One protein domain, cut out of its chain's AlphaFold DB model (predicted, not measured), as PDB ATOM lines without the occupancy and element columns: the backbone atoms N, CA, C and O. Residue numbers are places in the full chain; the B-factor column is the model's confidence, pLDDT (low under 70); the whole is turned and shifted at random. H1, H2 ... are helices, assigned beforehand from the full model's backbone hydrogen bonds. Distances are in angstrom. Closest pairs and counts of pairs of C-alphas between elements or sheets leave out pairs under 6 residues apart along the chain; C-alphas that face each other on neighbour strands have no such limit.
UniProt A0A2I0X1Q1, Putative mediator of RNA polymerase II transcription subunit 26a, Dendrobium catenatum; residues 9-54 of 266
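This is residues 9 to 54 of the 266 residues of the protein "Putative mediator of RNA polymerase II transcription subunit 26a" of Dendrobium catenatum (UniProt A0A2I0X1Q1). Two long helices, H2 and H3, make a narrow V with its closed end at Tyr 37, and the short helix H1 is set at a corner beside the first residue of H2, at the other end of that helix from Tyr 37. The arrangement is open: no two of the three helices clearly touch, and the last part of H3, with residues 46 to 54, sticks out freely. The printed part has 46 residues with three named helices, in the order H1, H2, H3, and no named strand; the class is all helix. The whole is loose, with a radius of gyration of the C-alphas of 12.2 A and spans of 29 by 26 by 16 A.

H1, residues 9 to 15, is followed after a short link of six residues by H2, residues 22 to 36. These two are close but not clearly touching; their closest C-alphas, those of Phe 15 and Ile 22, are 6.7 A apart. Their lines stand at a steep tilt of 68 degrees, only just short of about perpendicular, and they run the same way. A tight link of one residue, Tyr 37, joins H2 to H3, residues 38 to 53. H2 and H3 are near each other, close but not clearly touching, with the closest C-alphas, those of Ala 34 and Phe 41, 6.0 A apart. They run opposite ways at a shallow tilt of 34 degrees, only just short of steep. H1 and H3 are apart. Every O i to N i+4 pair is within hydrogen-bond range in H1 and H2; in H3, 11 of 12 are.

H1 begins with C-alpha 9 at (78.064, -0.108, 50.778) and measures 9.9 A from first to last C-alpha. H2 has 15 residues, from C-alpha 22 at (79.275, 13.459, 55.262) to C-alpha 36, over 20.8 A. H3, the longest helix by residues with 16, measures 21.8 A and ends with C-alpha 53 at (97.915, 9.545, 59.688).

The two C-alphas farthest apart, those of Asp 9 and Asn 39, are 31.1 A apart, and the first and last printed C-alphas, of Asp 9 and Ala 54, are 23.3 A apart. Residues 35 to 40, of which 38 to 40 belong to H3, stand free, as do residues 46 to 54, of which 46 to 53 belong to H3. The printed part has no cut and no long link. The mean pLDDT of the printed part is 84.7, and the model's confidence is under 70 at residues 17 to 18.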
ATOM      1  N   ASP A   9      79.385  -0.453  51.319       81.50
ATOM      2  CA  ASP A   9      78.064  -0.108  50.778       81.50
ATOM      3  C   ASP A   9      76.997   0.002  51.877       81.50
ATOM      4  O   ASP A   9      76.114   0.859  51.808       81.50
ATOM      5  N   TYR A  10      77.118  -0.810  52.932       84.94
ATOM      6  CA  TYR A  10      76.296  -0.686  54.134       84.94
ATOM      7  C   TYR A  10      76.498   0.679  54.807       84.94
ATOM      8  O   TYR A  10      75.525   1.395  55.037       84.94
ATOM      9  N   TRP A  11      77.748   1.094  55.034       85.50
ATOM     10  CA  TRP A  11      78.056   2.403  55.622       85.50
ATOM     11  C   TRP A  11      77.636   3.569  54.732       85.50
ATOM     12  O   TRP A  11      77.052   4.531  55.223       85.50
ATOM     13  N   ARG A  12      77.836   3.464  53.412       85.25
ATOM     14  CA  ARG A  12      77.336   4.454  52.447       85.25
ATOM     15  C   ARG A  12      75.832   4.641  52.597       85.25
ATOM     16  O   ARG A  12      75.386   5.773  52.681       85.25
ATOM     17  N   LYS A  13      75.061   3.556  52.719       84.31
ATOM     18  CA  LYS A  13      73.608   3.633  52.930       84.31
ATOM     19  C   LYS A  13      73.235   4.308  54.255       84.31
ATOM     20  O   LYS A  13      72.292   5.094  54.271       84.31
ATOM     21  N   ILE A  14      73.960   4.020  55.337       81.19
ATOM     22  CA  ILE A  14      73.747   4.668  56.642       81.19
ATOM     23  C   ILE A  14      73.991   6.176  56.534       81.19
ATOM     24  O   ILE A  14      73.148   6.968  56.953       81.19
ATOM     25  N   PHE A  15      75.093   6.580  55.906       82.06
ATOM     26  CA  PHE A  15      75.448   7.989  55.774       82.06
ATOM     27  C   PHE A  15      74.589   8.740  54.749       82.06
ATOM     28  O   PHE A  15      74.238   9.891  54.976       82.06
ATOM     29  N   SER A  16      74.156   8.083  53.670       80.31
ATOM     30  CA  SER A  16      73.236   8.662  52.680       80.31
ATOM     31  C   SER A  16      71.815   8.888  53.206       80.31
ATOM     32  O   SER A  16      71.011   9.510  52.519       80.31
ATOM     33  N   CYS A  17      71.472   8.378  54.393       69.12
ATOM     34  CA  CYS A  17      70.152   8.586  54.987       69.12
ATOM     35  C   CYS A  17      70.026   9.948  55.699       69.12
ATOM     36  O   CYS A  17      68.913  10.382  56.003       69.12
ATOM     37  N   ALA A  18      71.147  10.629  55.954       69.50
ATOM     38  CA  ALA A  18      71.170  11.971  56.514       69.50
ATOM     39  C   ALA A  18      71.039  13.012  55.388       69.50
ATOM     40  O   ALA A  18      71.684  12.906  54.352       69.50
ATOM     41  N   LYS A  19      70.215  14.052  55.584       70.69
ATOM     42  CA  LYS A  19      70.129  15.204  54.657       70.69
ATOM     43  C   LYS A  19      71.344  16.146  54.752       70.69
ATOM     44  O   LYS A  19      71.323  17.218  54.160       70.69
ATOM     45  N   THR A  20      72.346  15.775  55.540       79.56
ATOM     46  CA  THR A  20      73.546  16.557  55.845       79.56
ATOM     47  C   THR A  20      74.745  15.947  55.141       79.56
ATOM     48  O   THR A  20      74.795  14.733  54.933       79.56
ATOM     49  N   ASP A  21      75.711  16.787  54.790       86.50
ATOM     50  CA  ASP A  21      76.942  16.328  54.156       86.50
ATOM     51  C   ASP A  21      77.725  15.366  55.074       86.50
ATOM     52  O   ASP A  21      77.618  15.432  56.301       86.50
ATOM     53  N   ILE A  22      78.502  14.447  54.492       88.31
ATOM     54  CA  ILE A  22      79.275  13.459  55.262       88.31
ATOM     55  C   ILE A  22      80.272  14.129  56.213       88.31
ATOM     56  O   ILE A  22      80.454  13.646  57.327       88.31
ATOM     57  N   PHE A  23      80.885  15.245  55.809       88.12
ATOM     58  CA  PHE A  23      81.813  15.983  56.659       88.12
ATOM     59  C   PHE A  23      81.069  16.688  57.788       88.12
ATOM     60  O   PHE A  23      81.475  16.588  58.941       88.12
ATOM     61  N   GLU A  24      79.913  17.287  57.489       87.56
ATOM     62  CA  GLU A  24      79.055  17.881  58.516       87.56
ATOM     63  C   GLU A  24      78.588  16.826  59.533       87.56
ATOM     64  O   GLU A  24      78.589  17.069  60.739       87.56
ATOM     65  N   LEU A  25      78.244  15.622  59.073       89.81
ATOM     66  CA  LEU A  25      77.867  14.515  59.946       89.81
ATOM     67  C   LEU A  25      79.037  14.048  60.825       89.81
ATOM     68  O   LEU A  25      78.823  13.761  62.002       89.81
ATOM     69  N   ILE A  26      80.257  13.993  60.280       90.38
ATOM     70  CA  ILE A  26      81.474  13.681  61.045       90.38
ATOM     71  C   ILE A  26      81.713  14.752  62.115       90.38
ATOM     72  O   ILE A  26      81.919  14.398  63.273       90.38
ATOM     73  N   ASP A  27      81.599  16.036  61.774       89.44
ATOM     74  CA  ASP A  27      81.779  17.137  62.724       89.44
ATOM     75  C   ASP A  27      80.751  17.079  63.860       89.44
ATOM     76  O   ASP A  27      81.099  17.206  65.037       89.44
ATOM     77  N   LYS A  28      79.474  16.834  63.533       89.50
ATOM     78  CA  LYS A  28      78.422  16.662  64.547       89.50
ATOM     79  C   LYS A  28      78.650  15.414  65.396       89.50
ATOM     80  O   LYS A  28      78.442  15.478  66.604       89.50
ATOM     81  N   ALA A  29      79.100  14.308  64.806       90.94
ATOM     82  CA  ALA A  29      79.406  13.083  65.540       90.94
ATOM     83  C   ALA A  29      80.593  13.268  66.498       90.94
ATOM     84  O   ALA A  29      80.515  12.834  67.644       90.94
ATOM     85  N   ILE A  30      81.654  13.959  66.063       90.38
ATOM     86  CA  ILE A  30      82.800  14.329  66.905       90.38
ATOM     87  C   ILE A  30      82.341  15.214  68.062       90.38
ATOM     88  O   ILE A  30      82.713  14.971  69.208       90.38
ATOM     89  N   LEU A  31      81.505  16.215  67.778       90.88
ATOM     90  CA  LEU A  31      81.004  17.130  68.795       90.88
ATOM     91  C   LEU A  31      80.162  16.404  69.854       90.88
ATOM     92  O   LEU A  31      80.391  16.596  71.044       90.88
ATOM     93  N   VAL A  32      79.226  15.547  69.435       92.44
ATOM     94  CA  VAL A  32      78.408  14.732  70.352       92.44
ATOM     95  C   VAL A  32      79.295  13.784  71.164       92.44
ATOM     96  O   VAL A  32      79.151  13.705  72.381       92.44
ATOM     97  N   ALA A  33      80.271  13.128  70.529       92.31
ATOM     98  CA  ALA A  33      81.197  12.234  71.219       92.31
ATOM     99  C   ALA A  33      82.059  12.962  72.265       92.31
ATOM    100  O   ALA A  33      82.286  12.432  73.350       92.31
ATOM    101  N   ALA A  34      82.501  14.187  71.973       89.19
ATOM    102  CA  ALA A  34      83.288  14.992  72.899       89.19
ATOM    103  C   ALA A  34      82.484  15.451  74.128       89.19
ATOM    104  O   ALA A  34      83.053  15.563  75.215       89.19
ATOM    105  N   VAL A  35      81.181  15.716  73.967       92.06
ATOM    106  CA  VAL A  35      80.296  16.145  75.063       92.06
ATOM    107  C   VAL A  35      79.863  14.960  75.924       92.06
ATOM    108  O   VAL A  35      79.956  15.034  77.149       92.06
ATOM    109  N   ASP A  36      79.448  13.861  75.297       93.81
ATOM    110  CA  ASP A  36      78.809  12.749  76.006       93.81
ATOM    111  C   ASP A  36      79.810  11.673  76.464       93.81
ATOM    112  O   ASP A  36      79.544  10.947  77.421       93.81
ATOM    113  N   TYR A  37      80.983  11.582  75.823       89.25
ATOM    114  CA  TYR A  37      81.977  10.522  76.051       89.25
ATOM    115  C   TYR A  37      83.408  11.068  76.165       89.25
ATOM    116  O   TYR A  37      84.345  10.458  75.668       89.25
ATOM    117  N   SER A  38      83.614  12.208  76.825       85.19
ATOM    118  CA  SER A  38      84.883  12.965  76.815       85.19
ATOM    119  C   SER A  38      86.165  12.164  77.123       85.19
ATOM    120  O   SER A  38      87.174  12.341  76.436       85.19
ATOM    121  N   ASN A  39      86.153  11.276  78.124       77.62
ATOM    122  CA  ASN A  39      87.329  10.471  78.491       77.62
ATOM    123  C   ASN A  39      87.639   9.403  77.427       77.62
ATOM    124  O   ASN A  39      88.756   9.338  76.928       77.62
ATOM    125  N   GLU A  40      86.631   8.630  77.019       86.19
ATOM    126  CA  GLU A  40      86.766   7.582  75.996       86.19
ATOM    127  C   GLU A  40      87.027   8.172  74.603       86.19
ATOM    128  O   GLU A  40      87.743   7.596  73.784       86.19
ATOM    129  N   PHE A  41      86.468   9.350  74.336       90.12
ATOM    130  CA  PHE A  41      86.689  10.088  73.109       90.12
ATOM    131  C   PHE A  41      88.156  10.475  72.963       90.12
ATOM    132  O   PHE A  41      88.661  10.371  71.857       90.12
ATOM    133  N   ASN A  42      88.863  10.866  74.027       83.69
ATOM    134  CA  ASN A  42      90.289  11.185  73.913       83.69
ATOM    135  C   ASN A  42      91.130   9.959  73.538       83.69
ATOM    136  O   ASN A  42      91.907  10.045  72.588       83.69
ATOM    137  N   ASP A  43      90.900   8.814  74.185       84.88
ATOM    138  CA  ASP A  43      91.610   7.567  73.865       84.88
ATOM    139  C   ASP A  43      91.313   7.102  72.427       84.88
ATOM    140  O   ASP A  43      92.208   6.728  71.665       84.88
ATOM    141  N   ARG A  44      90.041   7.170  72.010       86.69
ATOM    142  CA  ARG A  44      89.628   6.811  70.645       86.69
ATOM    143  C   ARG A  44      90.082   7.829  69.610       86.69
ATOM    144  O   ARG A  44      90.369   7.445  68.482       86.69
ATOM    145  N   LYS A  45      90.141   9.112  69.958       87.31
ATOM    146  CA  LYS A  45      90.619  10.184  69.080       87.31
ATOM    147  C   LYS A  45      92.069   9.925  68.714       87.31
ATOM    148  O   LYS A  45      92.391  10.035  67.541       87.31
ATOM    149  N   ASP A  46      92.905   9.509  69.657       82.00
ATOM    150  CA  ASP A  46      94.304   9.197  69.361       82.00
ATOM    151  C   ASP A  46      94.425   7.991  68.409       82.00
ATOM    152  O   ASP A  46      95.189   8.050  67.448       82.00
ATOM    153  N   GLN A  47      93.581   6.964  68.563       83.62
ATOM    154  CA  GLN A  47      93.499   5.837  67.615       83.62
ATOM    155  C   GLN A  47      92.949   6.238  66.236       83.62
ATOM    156  O   GLN A  47      93.402   5.738  65.206       83.62
ATOM    157  N   ILE A  48      91.964   7.138  66.188       86.62
ATOM    158  CA  ILE A  48      91.413   7.672  64.937       86.62
ATOM    159  C   ILE A  48      92.467   8.529  64.232       86.62
ATOM    160  O   ILE A  48      92.630   8.401  63.023       86.62
ATOM    161  N   LEU A  49      93.206   9.361  64.970       83.69
ATOM    162  CA  LEU A  49      94.318  10.148  64.442       83.69
ATOM    163  C   LEU A  49      95.401   9.214  63.899       83.69
ATOM    164  O   LEU A  49      95.798   9.367  62.750       83.69
ATOM    165  N   GLU A  50      95.815   8.201  64.657       83.25
ATOM    166  CA  GLU A  50      96.765   7.195  64.180       83.25
ATOM    167  C   GLU A  50      96.276   6.534  62.883       83.25
ATOM    168  O   GLU A  50      97.030   6.447  61.921       83.25
ATOM    169  N   MET A  51      94.996   6.170  62.794       80.19
ATOM    170  CA  MET A  51      94.407   5.584  61.585       80.19
ATOM    171  C   MET A  51      94.337   6.560  60.396       80.19
ATOM    172  O   MET A  51      94.459   6.133  59.248       80.19
ATOM    173  N   LEU A  52      94.140   7.858  60.641       82.75
ATOM    174  CA  LEU A  52      94.119   8.899  59.606       82.75
ATOM    175  C   LEU A  52      95.525   9.251  59.103       82.75
ATOM    176  O   LEU A  52      95.691   9.574  57.927       82.75
ATOM    177  N   TYR A  53      96.524   9.198  59.986       78.19
ATOM    178  CA  TYR A  53      97.915   9.545  59.688       78.19
ATOM    179  C   TYR A  53      98.786   8.335  59.323       78.19
ATOM    180  O   TYR A  53      99.890   8.516  58.804       78.19
ATOM    181  N   ALA A  54      98.314   7.106  59.541       70.12
ATOM    182  CA  ALA A  54      99.005   5.898  59.117       70.12
ATOM    183  C   ALA A  54      98.992   5.771  57.581       70.12
ATOM    184  O   ALA A  54      97.927   5.778  56.955       70.12
TER     185      ALA A  54